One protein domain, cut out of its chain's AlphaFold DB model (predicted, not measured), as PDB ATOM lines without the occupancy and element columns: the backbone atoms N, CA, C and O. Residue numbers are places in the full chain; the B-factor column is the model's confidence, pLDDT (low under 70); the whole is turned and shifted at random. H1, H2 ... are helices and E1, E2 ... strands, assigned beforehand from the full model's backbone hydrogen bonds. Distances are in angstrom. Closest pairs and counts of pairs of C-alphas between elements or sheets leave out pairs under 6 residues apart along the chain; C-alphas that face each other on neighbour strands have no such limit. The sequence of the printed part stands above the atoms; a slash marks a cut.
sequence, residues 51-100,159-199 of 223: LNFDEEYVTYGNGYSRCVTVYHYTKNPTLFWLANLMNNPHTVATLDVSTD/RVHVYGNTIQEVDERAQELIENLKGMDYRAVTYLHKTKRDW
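AT A GLANCE: This is residues 51 to 100 and 159 to 199 of the 223 residues of an uncharacterized protein of Enterococcus faecium CRL1879 (UniProt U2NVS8). A strongly twisted antiparallel sheet is built round the long strand E3, and the long helix H2 packs over E3 and E5, running along the strands. The short helix H3 packs on the sheet away from H2, H1 only grazes the sheet, and E4 runs on past its pairing with E5 toward a cut. The printed part has 91 residues, with three named helices and six named strands in the order E1 E2 E3 H1 E4 E5 H2 E6 H3. The sheet is branched and the class is mixed, helices and strands. The whole is compact, with a radius of gyration of the C-alphas of 13.3 A and spans of 40 by 30 by 18 A.

IN THESE COORDINATES: E1, residues 51 to 53, begins with C-alpha 51 at (271.406, 202.325, 258.781). E2 is residues 58 to 60, and E3, residues 63 to 72, is 28.9 A long. H1 is residues 81 to 86. E4, residues 91 to 99, is 26.3 A long and ends with C-alpha 99 at (274.296, 226.493, 237.398). E5, residues 159 to 164, is 16.6 A long, and H2, residues 167 to 183, is 24.4 A long. E6 is residues 187 to 190. H3, residues 195 to 199, ends with C-alpha 199 at (270.667, 211.255, 253.564).

HOW THE PARTS SIT: E1, E2 and E3 form a meander, each strand the antiparallel neighbour of the one before; N 52 and O 59 are 3.0 A apart, and N 58 and O 65 are 2.8 A apart. E2 and E6 lie on one side of E3, with N 69 and O 189 at 2.8 A. E5 lies on the other side, antiparallel at 153 degrees, with N 66 and O 162 at 3.0 A. E4 is the antiparallel neighbour of E5, with N 92 and O 161 at 2.9 A. H2 is on the sheet at a height of 7.9 A; its closest C-alphas to E3 are those of Tyr 64 and Ile 167, 6.1 A apart. H3 is on the sheet at a height of 5.6 A, over none of the strands, and H2 and H3 are apart. H1 and H2 are close but not clearly touching, the C-alphas of Leu 85 and Leu 181 being 7.4 A apart. In H2 and H3 every O i to N i+4 pair is within hydrogen-bond range; in H1 1 of 2 is.

THE WHOLE: The farthest C-alphas, those of Gly 61 and Asn 76, are 41.4 A apart. Residues 101 to 158 are not printed, and C-alphas 100 and 159 are 19.5 A apart across the cut. Of the links that are printed whole, E3 to H1 is short and the others are tight. The mean pLDDT of the printed part is 93.2, and no printed residue is under 70.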
ATOM      1  N   LEU A  51     272.262 201.217 259.200       85.38
ATOM      2  CA  LEU A  51     271.406 202.325 258.781       85.38
ATOM      3  C   LEU A  51     270.104 201.729 258.259       85.38
ATOM      4  O   LEU A  51     270.146 200.859 257.387       85.38
ATOM      5  N   ASN A  52     268.971 202.214 258.757       88.12
ATOM      6  CA  ASN A  52     267.667 201.907 258.181       88.12
ATOM      7  C   ASN A  52     267.015 203.186 257.649       88.12
ATOM      8  O   ASN A  52     267.138 204.252 258.252       88.12
ATOM      9  N   PHE A  53     266.346 203.073 256.505       89.81
ATOM     10  CA  PHE A  53     265.672 204.190 255.851       89.81
ATOM     11  C   PHE A  53     264.176 203.915 255.827       89.81
ATOM     12  O   PHE A  53     263.703 203.152 254.985       89.81
ATOM     13  N   ASP A  54     263.456 204.569 256.729       89.62
ATOM     14  CA  ASP A  54     262.001 204.557 256.760       89.62
ATOM     15  C   ASP A  54     261.444 205.693 255.885       89.62
ATOM     16  O   ASP A  54     262.189 206.478 255.282       89.62
ATOM     17  N   GLU A  55     260.118 205.791 255.783       89.12
ATOM     18  CA  GLU A  55     259.464 206.795 254.930       89.12
ATOM     19  C   GLU A  55     259.791 208.236 255.339       89.12
ATOM     20  O   GLU A  55     259.872 209.106 254.472       89.12
ATOM     21  N   GLU A  56     259.998 208.467 256.636       87.88
ATOM     22  CA  GLU A  56     260.188 209.794 257.233       87.88
ATOM     23  C   GLU A  56     261.522 209.938 257.988       87.88
ATOM     24  O   GLU A  56     262.100 211.028 258.013       87.88
ATOM     25  N   TYR A  57     262.055 208.842 258.544       93.69
ATOM     26  CA  TYR A  57     263.249 208.857 259.394       93.69
ATOM     27  C   TYR A  57     264.378 207.996 258.835       93.69
ATOM     28  O   TYR A  57     264.169 206.952 258.217       93.69
ATOM     29  N   VAL A  58     265.605 208.428 259.107       92.94
ATOM     30  CA  VAL A  58     266.787 207.567 259.082       92.94
ATOM     31  C   VAL A  58     267.018 207.086 260.502       92.94
ATOM     32  O   VAL A  58     267.163 207.910 261.407       92.94
ATOM     33  N   THR A  59     267.098 205.776 260.682       92.00
ATOM     34  CA  THR A  59     267.475 205.168 261.957       92.00
ATOM     35  C   THR A  59     268.963 204.832 261.934       92.00
ATOM     36  O   THR A  59     269.455 204.176 261.010       92.00
ATOM     37  N   TYR A  60     269.668 205.286 262.963       88.38
ATOM     38  CA  TYR A  60     271.062 204.978 263.266       88.38
ATOM     39  C   TYR A  60     271.126 204.056 264.483       88.38
ATOM     40  O   TYR A  60     270.168 203.962 265.245       88.38
ATOM     41  N   GLY A  61     272.291 203.456 264.736       82.50
ATOM     42  CA  GLY A  61     272.474 202.579 265.896       82.50
ATOM     43  C   GLY A  61     272.097 203.204 267.249       82.50
ATOM     44  O   GLY A  61     271.590 202.497 268.111       82.50
ATOM     45  N   ASN A  62     272.287 204.521 267.420       84.25
ATOM     46  CA  ASN A  62     272.028 205.227 268.686       84.25
ATOM     47  C   ASN A  62     271.003 206.375 268.570       84.25
ATOM     48  O   ASN A  62     270.933 207.206 269.473       84.25
ATOM     49  N   GLY A  63     270.241 206.480 267.475       91.88
ATOM     50  CA  GLY A  63     269.292 207.585 267.321       91.88
ATOM     51  C   GLY A  63     268.619 207.667 265.957       91.88
ATOM     52  O   GLY A  63     268.693 206.746 265.148       91.88
ATOM     53  N   TYR A  64     267.986 208.805 265.695       95.25
ATOM     54  CA  TYR A  64     267.159 209.062 264.523       95.25
ATOM     55  C   TYR A  64     267.546 210.388 263.863       95.25
ATOM     56  O   TYR A  64     268.089 211.295 264.499       95.25
ATOM     57  N   SER A  65     267.244 210.521 262.573       95.31
ATOM     58  CA  SER A  65     267.247 211.824 261.906       95.31
ATOM     59  C   SER A  65     266.135 211.957 260.892       95.31
ATOM     60  O   SER A  65     265.717 210.968 260.295       95.31
ATOM     61  N   ARG A  66     265.763 213.200 260.615       95.56
ATOM     62  CA  ARG A  66     264.765 213.582 259.619       95.56
ATOM     63  C   ARG A  66     265.307 214.721 258.763       95.56
ATOM     64  O   ARG A  66     266.053 215.564 259.254       95.56
ATOM     65  N   CYS A  67     264.962 214.741 257.477       95.81
ATOM     66  CA  CYS A  67     265.414 215.788 256.562       95.81
ATOM     67  C   CYS A  67     264.325 216.841 256.335       95.81
ATOM     68  O   CYS A  67     263.306 216.564 255.707       95.81
ATOM     69  N   VAL A  68     264.591 218.070 256.766       96.69
ATOM     70  CA  VAL A  68     263.764 219.247 256.498       96.69
ATOM     71  C   VAL A  68     264.322 219.969 255.271       96.69
ATOM     72  O   VAL A  68     265.440 220.482 255.283       96.69
ATOM     73  N   THR A  69     263.556 220.001 254.182       96.25
ATOM     74  CA  THR A  69     263.955 220.663 252.932       96.25
ATOM     75  C   THR A  69     263.298 222.032 252.817       96.25
ATOM     76  O   THR A  69     262.076 222.144 252.912       96.25
ATOM     77  N   VAL A  70     264.099 223.066 252.554       96.88
ATOM     78  CA  VAL A  70     263.595 224.414 252.253       96.88
ATOM     79  C   VAL A  70     263.124 224.447 250.800       96.88
ATOM     80  O   VAL A  70     263.889 224.125 249.890       96.88
ATOM     81  N   TYR A  71     261.863 224.820 250.578       95.19
ATOM     82  CA  TYR A  71     261.258 224.897 249.241       95.19
ATOM     83  C   TYR A  71     260.789 226.305 248.865       95.19
ATOM     84  O   TYR A  71     260.527 226.566 247.694       95.19
ATOM     85  N   HIS A  72     260.692 227.214 249.837       94.44
ATOM     86  CA  HIS A  72     260.404 228.623 249.601       94.44
ATOM     87  C   HIS A  72     261.436 229.483 250.322       94.44
ATOM     88  O   HIS A  72     261.672 229.297 251.521       94.44
ATOM     89  N   TYR A  73     262.021 230.417 249.578       93.94
ATOM     90  CA  TYR A  73     263.000 231.376 250.069       93.94
ATOM     91  C   TYR A  73     262.379 232.767 250.127       93.94
ATOM     92  O   TYR A  73     261.575 233.117 249.265       93.94
ATOM     93  N   THR A  74     262.787 233.555 251.118       91.56
ATOM     94  CA  THR A  74     262.365 234.953 251.222       91.56
ATOM     95  C   THR A  74     262.826 235.763 250.004       91.56
ATOM     96  O   THR A  74     263.934 235.566 249.495       91.56
ATOM     97  N   LYS A  75     261.987 236.699 249.546       87.00
ATOM     98  CA  LYS A  75     262.298 237.592 248.414       87.00
ATOM     99  C   LYS A  75     263.372 238.628 248.752       87.00
ATOM    100  O   LYS A  75     264.145 239.019 247.885       87.00
ATOM    101  N   ASN A  76     263.427 239.057 250.014       87.88
ATOM    102  CA  ASN A  76     264.318 240.117 250.490       87.88
ATOM    103  C   ASN A  76     265.188 239.600 251.645       87.88
ATOM    104  O   ASN A  76     264.937 239.928 252.807       87.88
ATOM    105  N   PRO A  77     266.191 238.754 251.355       89.19
ATOM    106  CA  PRO A  77     267.038 238.185 252.388       89.19
ATOM    107  C   PRO A  77     267.916 239.253 253.046       89.19
ATOM    108  O   PRO A  77     268.471 240.132 252.385       89.19
ATOM    109  N   THR A  78     268.104 239.139 254.360       89.25
ATOM    110  CA  THR A  78     269.098 239.930 255.091       89.25
ATOM    111  C   THR A  78     270.523 239.484 254.746       89.25
ATOM    112  O   THR A  78     270.763 238.408 254.187       89.25
ATOM    113  N   LEU A  79     271.517 240.306 255.095       92.94
ATOM    114  CA  LEU A  79     272.914 239.884 255.004       92.94
ATOM    115  C   LEU A  79     273.132 238.621 255.859       92.94
ATOM    116  O   LEU A  79     272.604 238.524 256.964       92.94
ATOM    117  N   PHE A  80     273.909 237.665 255.344       91.38
ATOM    118  CA  PHE A  80     274.131 236.348 255.962       91.38
ATOM    119  C   PHE A  80     272.871 235.483 256.125       91.38
ATOM    120  O   PHE A  80     272.859 234.581 256.958       91.38
ATOM    121  N   TRP A  81     271.840 235.680 255.296       93.06
ATOM    122  CA  TRP A  81     270.596 234.896 255.332       93.06
ATOM    123  C   TRP A  81     270.789 233.374 255.373       93.06
ATOM    124  O   TRP A  81     269.998 232.669 255.992       93.06
ATOM    125  N   LEU A  82     271.852 232.856 254.750       94.12
ATOM    126  CA  LEU A  82     272.142 231.425 254.739       94.12
ATOM    127  C   LEU A  82     272.429 230.876 256.148       94.12
ATOM    128  O   LEU A  82     272.118 229.719 256.428       94.12
ATOM    129  N   ALA A  83     272.953 231.706 257.058       93.56
ATOM    130  CA  ALA A  83     273.166 231.330 258.453       93.56
ATOM    131  C   ALA A  83     271.842 230.984 259.147       93.56
ATOM    132  O   ALA A  83     271.792 230.005 259.883       93.56
ATOM    133  N   ASN A  84     270.757 231.699 258.834       91.88
ATOM    134  CA  ASN A  84     269.428 231.413 259.386       91.88
ATOM    135  C   ASN A  84     268.919 230.020 258.976       91.88
ATOM    136  O   ASN A  84     268.144 229.399 259.699       91.88
ATOM    137  N   LEU A  85     269.354 229.519 257.816       94.44
ATOM    138  CA  LEU A  85     268.956 228.205 257.313       94.44
ATOM    139  C   LEU A  85     269.876 227.082 257.797       94.44
ATOM    140  O   LEU A  85     269.416 225.971 258.045       94.44
ATOM    141  N   MET A  86     271.179 227.352 257.895       94.94
ATOM    142  CA  MET A  86     272.191 226.308 258.082       94.94
ATOM    143  C   MET A  86     272.740 226.208 259.507       94.94
ATOM    144  O   MET A  86     273.257 225.157 259.871       94.94
ATOM    145  N   ASN A  87     272.645 227.268 260.311       94.88
ATOM    146  CA  ASN A  87     273.230 227.323 261.649       94.88
ATOM    147  C   ASN A  87     272.189 227.008 262.732       94.88
ATOM    148  O   ASN A  87     271.862 227.859 263.557       94.88
ATOM    149  N   ASN A  88     271.651 225.788 262.703       94.94
ATOM    150  CA  ASN A  88     270.641 225.325 263.655       94.94
ATOM    151  C   ASN A  88     271.217 224.226 264.572       94.94
ATOM    152  O   ASN A  88     271.952 223.353 264.095       94.94
ATOM    153  N   PRO A  89     270.913 224.235 265.883       95.44
ATOM    154  CA  PRO A  89     271.449 223.254 266.824       95.44
ATOM    155  C   PRO A  89     270.941 221.846 266.506       95.44
ATOM    156  O   PRO A  89     269.814 221.669 266.054       95.44
ATOM    157  N   HIS A  90     271.767 220.829 266.767       96.06
ATOM    158  CA  HIS A  90     271.441 219.422 266.482       96.06
ATOM    159  C   HIS A  90     271.127 219.137 265.005       96.06
ATOM    160  O   HIS A  90     270.395 218.194 264.692       96.06
ATOM    161  N   THR A  91     271.687 219.938 264.092       96.00
ATOM    162  CA  THR A  91     271.490 219.753 262.656       96.00
ATOM    163  C   THR A  91     272.793 219.639 261.876       96.00
ATOM    164  O   THR A  91     273.842 220.132 262.289       96.00
ATOM    165  N   VAL A  92     272.703 218.997 260.714       94.50
ATOM    166  CA  VAL A  92     273.690 219.096 259.637       94.50
ATOM    167  C   VAL A  92     272.962 219.637 258.416       94.50
ATOM    168  O   VAL A  92     272.041 219.005 257.902       94.50
ATOM    169  N   ALA A  93     273.365 220.812 257.945       94.06
ATOM    170  CA  ALA A  93     272.783 221.420 256.760       94.06
ATOM    171  C   ALA A  93     273.667 221.195 255.530       94.06
ATOM    172  O   ALA A  93     274.891 221.307 255.589       94.06
ATOM    173  N   THR A  94     273.033 220.919 254.397       93.19
ATOM    174  CA  THR A  94     273.679 220.807 253.089       93.19
ATOM    175  C   THR A  94     273.114 221.854 252.145       93.19
ATOM    176  O   THR A  94     271.922 222.175 252.183       93.19
ATOM    177  N   LEU A  95     273.992 222.388 251.301       92.75
ATOM    178  CA  LEU A  95     273.672 223.363 250.272       92.75
ATOM    179  C   LEU A  95     274.132 222.803 248.930       92.75
ATOM    180  O   LEU A  95     275.331 222.750 248.662       92.75
ATOM    181  N   ASP A  96     273.182 222.436 248.078       90.88
ATOM    182  CA  ASP A  96     273.500 222.171 246.680       90.88
ATOM    183  C   ASP A  96     273.382 223.459 245.885       90.88
ATOM    184  O   ASP A  96     272.365 224.154 245.967       90.88
ATOM    185  N   VAL A  97     274.394 223.727 245.063       91.31
ATOM    186  CA  VAL A  97     274.378 224.824 244.099       91.31
ATOM    187  C   VAL A  97     274.614 224.254 242.710       91.31
ATOM    188  O   VAL A  97     275.631 223.611 242.457       91.31
ATOM    189  N   SER A  98     273.677 224.509 241.803       90.38
ATOM    190  CA  SER A  98     273.803 224.181 240.385       90.38
ATOM    191  C   SER A  98     273.750 225.452 239.548       90.38
ATOM    192  O   SER A  98     273.170 226.460 239.948       90.38
ATOM    193  N   THR A  99     274.385 225.412 238.381       90.06
ATOM    194  CA  THR A  99     274.296 226.493 237.398       90.06
ATOM    195  C   THR A  99     273.324 226.082 236.318       90.06
ATOM    196  O   THR A  99     273.499 225.020 235.721       90.06
ATOM    197  N   ASP A 100     272.339 226.929 236.056       86.00
ATOM    198  CA  ASP A 100     271.374 226.650 235.009       86.00
ATOM    199  C   ASP A 100     271.846 227.138 233.646       86.00
ATOM    200  O   ASP A 100     272.604 228.102 233.504       86.00
ATOM    201  N   ARG A 159     269.002 221.563 252.451       95.25
ATOM    202  CA  ARG A 159     268.444 220.458 253.237       95.25
ATOM    203  C   ARG A 159     269.069 220.463 254.618       95.25
ATOM    204  O   ARG A 159     270.292 220.481 254.734       95.25
ATOM    205  N   VAL A 160     268.233 220.439 255.643       96.44
ATOM    206  CA  VAL A 160     268.639 220.454 257.046       96.44
ATOM    207  C   VAL A 160     268.288 219.104 257.657       96.44
ATOM    208  O   VAL A 160     267.117 218.752 257.787       96.44
ATOM    209  N   HIS A 161     269.306 218.326 258.001       95.75
ATOM    210  CA  HIS A 161     269.152 217.041 258.667       95.75
ATOM    211  C   HIS A 161     269.128 217.267 260.171       95.75
ATOM    212  O   HIS A 161     270.123 217.707 260.737       95.75
ATOM    213  N   VAL A 162     267.991 216.990 260.798       96.88
ATOM    214  CA  VAL A 162     267.761 217.150 262.238       96.88
ATOM    215  C   VAL A 162     268.009 215.815 262.926       96.88
ATOM    216  O   VAL A 162     267.494 214.801 262.458       96.88
ATOM    217  N   TYR A 163     268.774 215.809 264.018       95.88
ATOM    218  CA  TYR A 163     269.158 214.603 264.757       95.88
ATOM    219  C   TYR A 163     268.575 214.574 266.171       95.88
ATOM    220  O   TYR A 163     268.371 215.617 266.795       95.88
ATOM    221  N   GLY A 164     268.372 213.371 266.701       96.62
ATOM    222  CA  GLY A 164     267.934 213.123 268.074       96.62
ATOM    223  C   GLY A 164     268.130 211.663 268.469       96.62
ATOM    224  O   GLY A 164     268.348 210.804 267.615       96.62
ATOM    225  N   ASN A 165     268.068 211.372 269.763       94.88
ATOM    226  CA  ASN A 165     268.191 210.011 270.284       94.88
ATOM    227  C   ASN A 165     266.848 209.265 270.224       94.88
ATOM    228  O   ASN A 165     266.830 208.037 270.148       94.88
ATOM    229  N   THR A 166     265.723 209.990 270.224       95.88
ATOM    230  CA  THR A 166     264.367 209.441 270.057       95.88
ATOM    231  C   THR A 166     263.649 210.089 268.873       95.88
ATOM    232  O   THR A 166     263.999 211.189 268.449       95.88
ATOM    233  N   ILE A 167     262.624 209.417 268.340       95.44
ATOM    234  CA  ILE A 167     261.776 209.968 267.268       95.44
ATOM    235  C   ILE A 167     261.089 211.257 267.736       95.44
ATOM    236  O   ILE A 167     261.113 212.254 267.023       95.44
ATOM    237  N   GLN A 168     260.568 211.266 268.968       96.81
ATOM    238  CA  GLN A 168     259.919 212.440 269.555       96.81
ATOM    239  C   GLN A 168     260.854 213.658 269.587       96.81
ATOM    240  O   GLN A 168     260.456 214.747 269.189       96.81
ATOM    241  N   GLU A 169     262.109 213.471 270.002       97.00
ATOM    242  CA  GLU A 169     263.107 214.547 270.037       97.00
ATOM    243  C   GLU A 169     263.410 215.094 268.632       97.00
ATOM    244  O   GLU A 169     263.607 216.297 268.461       97.00
ATOM    245  N   VAL A 170     263.438 214.228 267.613       97.00
ATOM    246  CA  VAL A 170     263.615 214.648 266.214       97.00
ATOM    247  C   VAL A 170     262.411 215.443 265.721       97.00
ATOM    248  O   VAL A 170     262.603 216.453 265.047       97.00
ATOM    249  N   ASP A 171     261.197 215.017 266.056       97.00
ATOM    250  CA  ASP A 171     259.971 215.696 265.636       97.00
ATOM    251  C   ASP A 171     259.808 217.064 266.277       97.00
ATOM    252  O   ASP A 171     259.545 218.034 265.568       97.00
ATOM    253  N   GLU A 172     260.039 217.168 267.586       97.81
ATOM    254  CA  GLU A 172     260.004 218.441 268.307       97.81
ATOM    255  C   GLU A 172     261.014 219.430 267.706       97.81
ATOM    256  O   GLU A 172     260.653 220.553 267.351       97.81
ATOM    257  N   ARG A 173     262.259 218.988 267.476       97.69
ATOM    258  CA  ARG A 173     263.302 219.817 266.848       97.69
ATOM    259  C   ARG A 173     262.980 220.194 265.405       97.69
ATOM    260  O   ARG A 173     263.253 221.317 264.983       97.69
ATOM    261  N   ALA A 174     262.437 219.266 264.618       97.31
ATOM    262  CA  ALA A 174     262.071 219.530 263.231       97.31
ATOM    263  C   ALA A 174     260.903 220.518 263.143       97.31
ATOM    264  O   ALA A 174     260.917 221.406 262.289       97.31
ATOM    265  N   GLN A 175     259.917 220.395 264.033       97.38
ATOM    266  CA  GLN A 175     258.800 221.325 264.119       97.38
ATOM    267  C   GLN A 175     259.275 222.720 264.538       97.38
ATOM    268  O   GLN A 175     258.946 223.689 263.854       97.38
ATOM    269  N   GLU A 176     260.104 222.819 265.580       97.38
ATOM    270  CA  GLU A 176     260.694 224.087 266.024       97.38
ATOM    271  C   GLU A 176     261.474 224.765 264.886       97.38
ATOM    272  O   GLU A 176     261.288 225.951 264.608       97.38
ATOM    273  N   LEU A 177     262.294 224.002 264.154       97.31
ATOM    274  CA  LEU A 177     263.009 224.501 262.982       97.31
ATOM    275  C   LEU A 177     262.045 225.049 261.918       97.31
ATOM    276  O   LEU A 177     262.252 226.148 261.406       97.31
ATOM    277  N   ILE A 178     260.993 224.304 261.569       97.19
ATOM    278  CA  ILE A 178     260.015 224.725 260.556       97.19
ATOM    279  C   ILE A 178     259.280 225.997 260.998       97.19
ATOM    280  O   ILE A 178     259.066 226.889 260.173       97.19
ATOM    281  N   GLU A 179     258.911 226.110 262.272       97.31
ATOM    282  CA  GLU A 179     258.244 227.289 262.834       97.31
ATOM    283  C   GLU A 179     259.158 228.521 262.834       97.31
ATOM    284  O   GLU A 179     258.749 229.588 262.364       97.31
ATOM    285  N   ASN A 180     260.418 228.363 263.246       95.62
ATOM    286  CA  ASN A 180     261.425 229.424 263.204       95.62
ATOM    287  C   ASN A 180     261.666 229.915 261.769       95.62
ATOM    288  O   ASN A 180     261.650 231.119 261.497       95.62
ATOM    289  N   LEU A 181     261.817 228.986 260.821       95.50
ATOM    290  CA  LEU A 181     261.948 229.303 259.399       95.50
ATOM    291  C   LEU A 181     260.703 230.017 258.858       95.50
ATOM    292  O   LEU A 181     260.827 230.984 258.106       95.50
ATOM    293  N   LYS A 182     259.506 229.594 259.279       95.81
ATOM    294  CA  LYS A 182     258.239 230.225 258.892       95.81
ATOM    295  C   LYS A 182     258.153 231.680 259.356       95.81
ATOM    296  O   LYS A 182     257.671 232.511 258.582       95.81
ATOM    297  N   GLY A 183     258.626 231.977 260.568       94.00
ATOM    298  CA  GLY A 183     258.700 233.335 261.120       94.00
ATOM    299  C   GLY A 183     259.638 234.266 260.342       94.00
ATOM    300  O   GLY A 183     259.392 235.466 260.280       94.00
ATOM    301  N   MET A 184     260.656 233.708 259.686       93.00
ATOM    302  CA  MET A 184     261.601 234.424 258.818       93.00
ATOM    303  C   MET A 184     261.198 234.424 257.329       93.00
ATOM    304  O   MET A 184     262.031 234.691 256.468       93.00
ATOM    305  N   ASP A 185     259.937 234.108 257.021       94.81
ATOM    306  CA  ASP A 185     259.391 234.037 255.657       94.81
ATOM    307  C   ASP A 185     260.021 232.961 254.748       94.81
ATOM    308  O   ASP A 185     259.955 233.011 253.523       94.81
ATOM    309  N   TYR A 186     260.591 231.915 255.343       95.94
ATOM    310  CA  TYR A 186     260.934 230.690 254.623       95.94
ATOM    311  C   TYR A 186     259.792 229.679 254.725       95.94
ATOM    312  O   TYR A 186     258.937 229.738 255.619       95.94
ATOM    313  N   ARG A 187     259.764 228.706 253.812       96.62
ATOM    314  CA  ARG A 187     258.931 227.508 253.981       96.62
ATOM    315  C   ARG A 187     259.773 226.265 253.789       96.62
ATOM    316  O   ARG A 187     260.519 226.141 252.815       96.62
ATOM    317  N   ALA A 188     259.616 225.347 254.729       96.62
ATOM    318  CA  ALA A 188     260.311 224.080 254.737       96.62
ATOM    319  C   ALA A 188     259.341 222.943 255.052       96.62
ATOM    320  O   ALA A 188     258.290 223.156 255.660       96.62
ATOM    321  N   VAL A 189     259.670 221.747 254.577       95.81
ATOM    322  CA  VAL A 189     258.857 220.545 254.769       95.81
ATOM    323  C   VAL A 189     259.741 219.306 254.733       95.81
ATOM    324  O   VAL A 189     260.809 219.303 254.118       95.81
ATOM    325  N   THR A 190     259.273 218.241 255.365       94.25
ATOM    326  CA  THR A 190     259.884 216.919 255.237       94.25
ATOM    327  C   THR A 190     259.276 216.193 254.052       94.25
ATOM    328  O   THR A 190     258.055 216.099 253.933       94.25
ATOM    329  N   TYR A 191     260.120 215.676 253.166       92.50
ATOM    330  CA  TYR A 191     259.661 214.860 252.051       92.50
ATOM    331  C   TYR A 191     259.580 213.394 252.456       92.50
ATOM    332  O   TYR A 191     260.578 212.789 252.841       92.50
ATOM    333  N   LEU A 192     258.392 212.817 252.304       91.12
ATOM    334  CA  LEU A 192     258.173 211.389 252.495       91.12
ATOM    335  C   LEU A 192     258.792 210.590 251.342       91.12
ATOM    336  O   LEU A 192     258.888 211.070 250.206       91.12
ATOM    337  N   HIS A 193     259.245 209.372 251.641       88.38
ATOM    338  CA  HIS A 193     259.844 208.426 250.684       88.38
ATOM    339  C   HIS A 193     261.106 208.947 249.971       88.38
ATOM    340  O   HIS A 193     261.519 208.412 248.936       88.38
ATOM    341  N   LYS A 194     261.747 209.995 250.503       87.81
ATOM    342  CA  LYS A 194     263.009 210.557 249.984       87.81
ATOM    343  C   LYS A 194     264.182 210.405 250.944       87.81
ATOM    344  O   LYS A 194     265.313 210.680 250.547       87.81
ATOM    345  N   THR A 195     263.952 209.850 252.129       88.44
ATOM    346  CA  THR A 195     264.901 209.756 253.244       88.44
ATOM    347  C   THR A 195     266.284 209.243 252.845       88.44
ATOM    348  O   THR A 195     267.292 209.875 253.151       88.44
ATOM    349  N   LYS A 196     266.358 208.138 252.088       88.31
ATOM    350  CA  LYS A 196     267.636 207.583 251.609       88.31
ATOM    351  C   LYS A 196     268.381 208.550 250.690       88.31
ATOM    352  O   LYS A 196     269.587 208.727 250.834       88.31
ATOM    353  N   ARG A 197     267.669 209.169 249.744       87.75
ATOM    354  CA  ARG A 197     268.249 210.121 248.788       87.75
ATOM    355  C   ARG A 197     268.739 211.374 249.503       87.75
ATOM    356  O   ARG A 197     269.836 211.843 249.220       87.75
ATOM    357  N   ASP A 198     267.930 211.897 250.413       88.69
ATOM    358  CA  ASP A 198     268.277 213.086 251.174       88.69
ATOM    359  C   ASP A 198     269.470 212.800 252.088       88.69
ATOM    360  O   ASP A 198     270.419 213.575 252.107       88.69
ATOM    361  N   TRP A 199     269.510 211.649 252.762       89.12
ATOM    362  CA  TRP A 199     270.667 211.255 253.564       89.12
ATOM    363  C   TRP A 199     271.948 211.129 252.731       89.12
ATOM    364  O   TRP A 199     272.987 211.679 253.092       89.12
TER     365      TRP A 199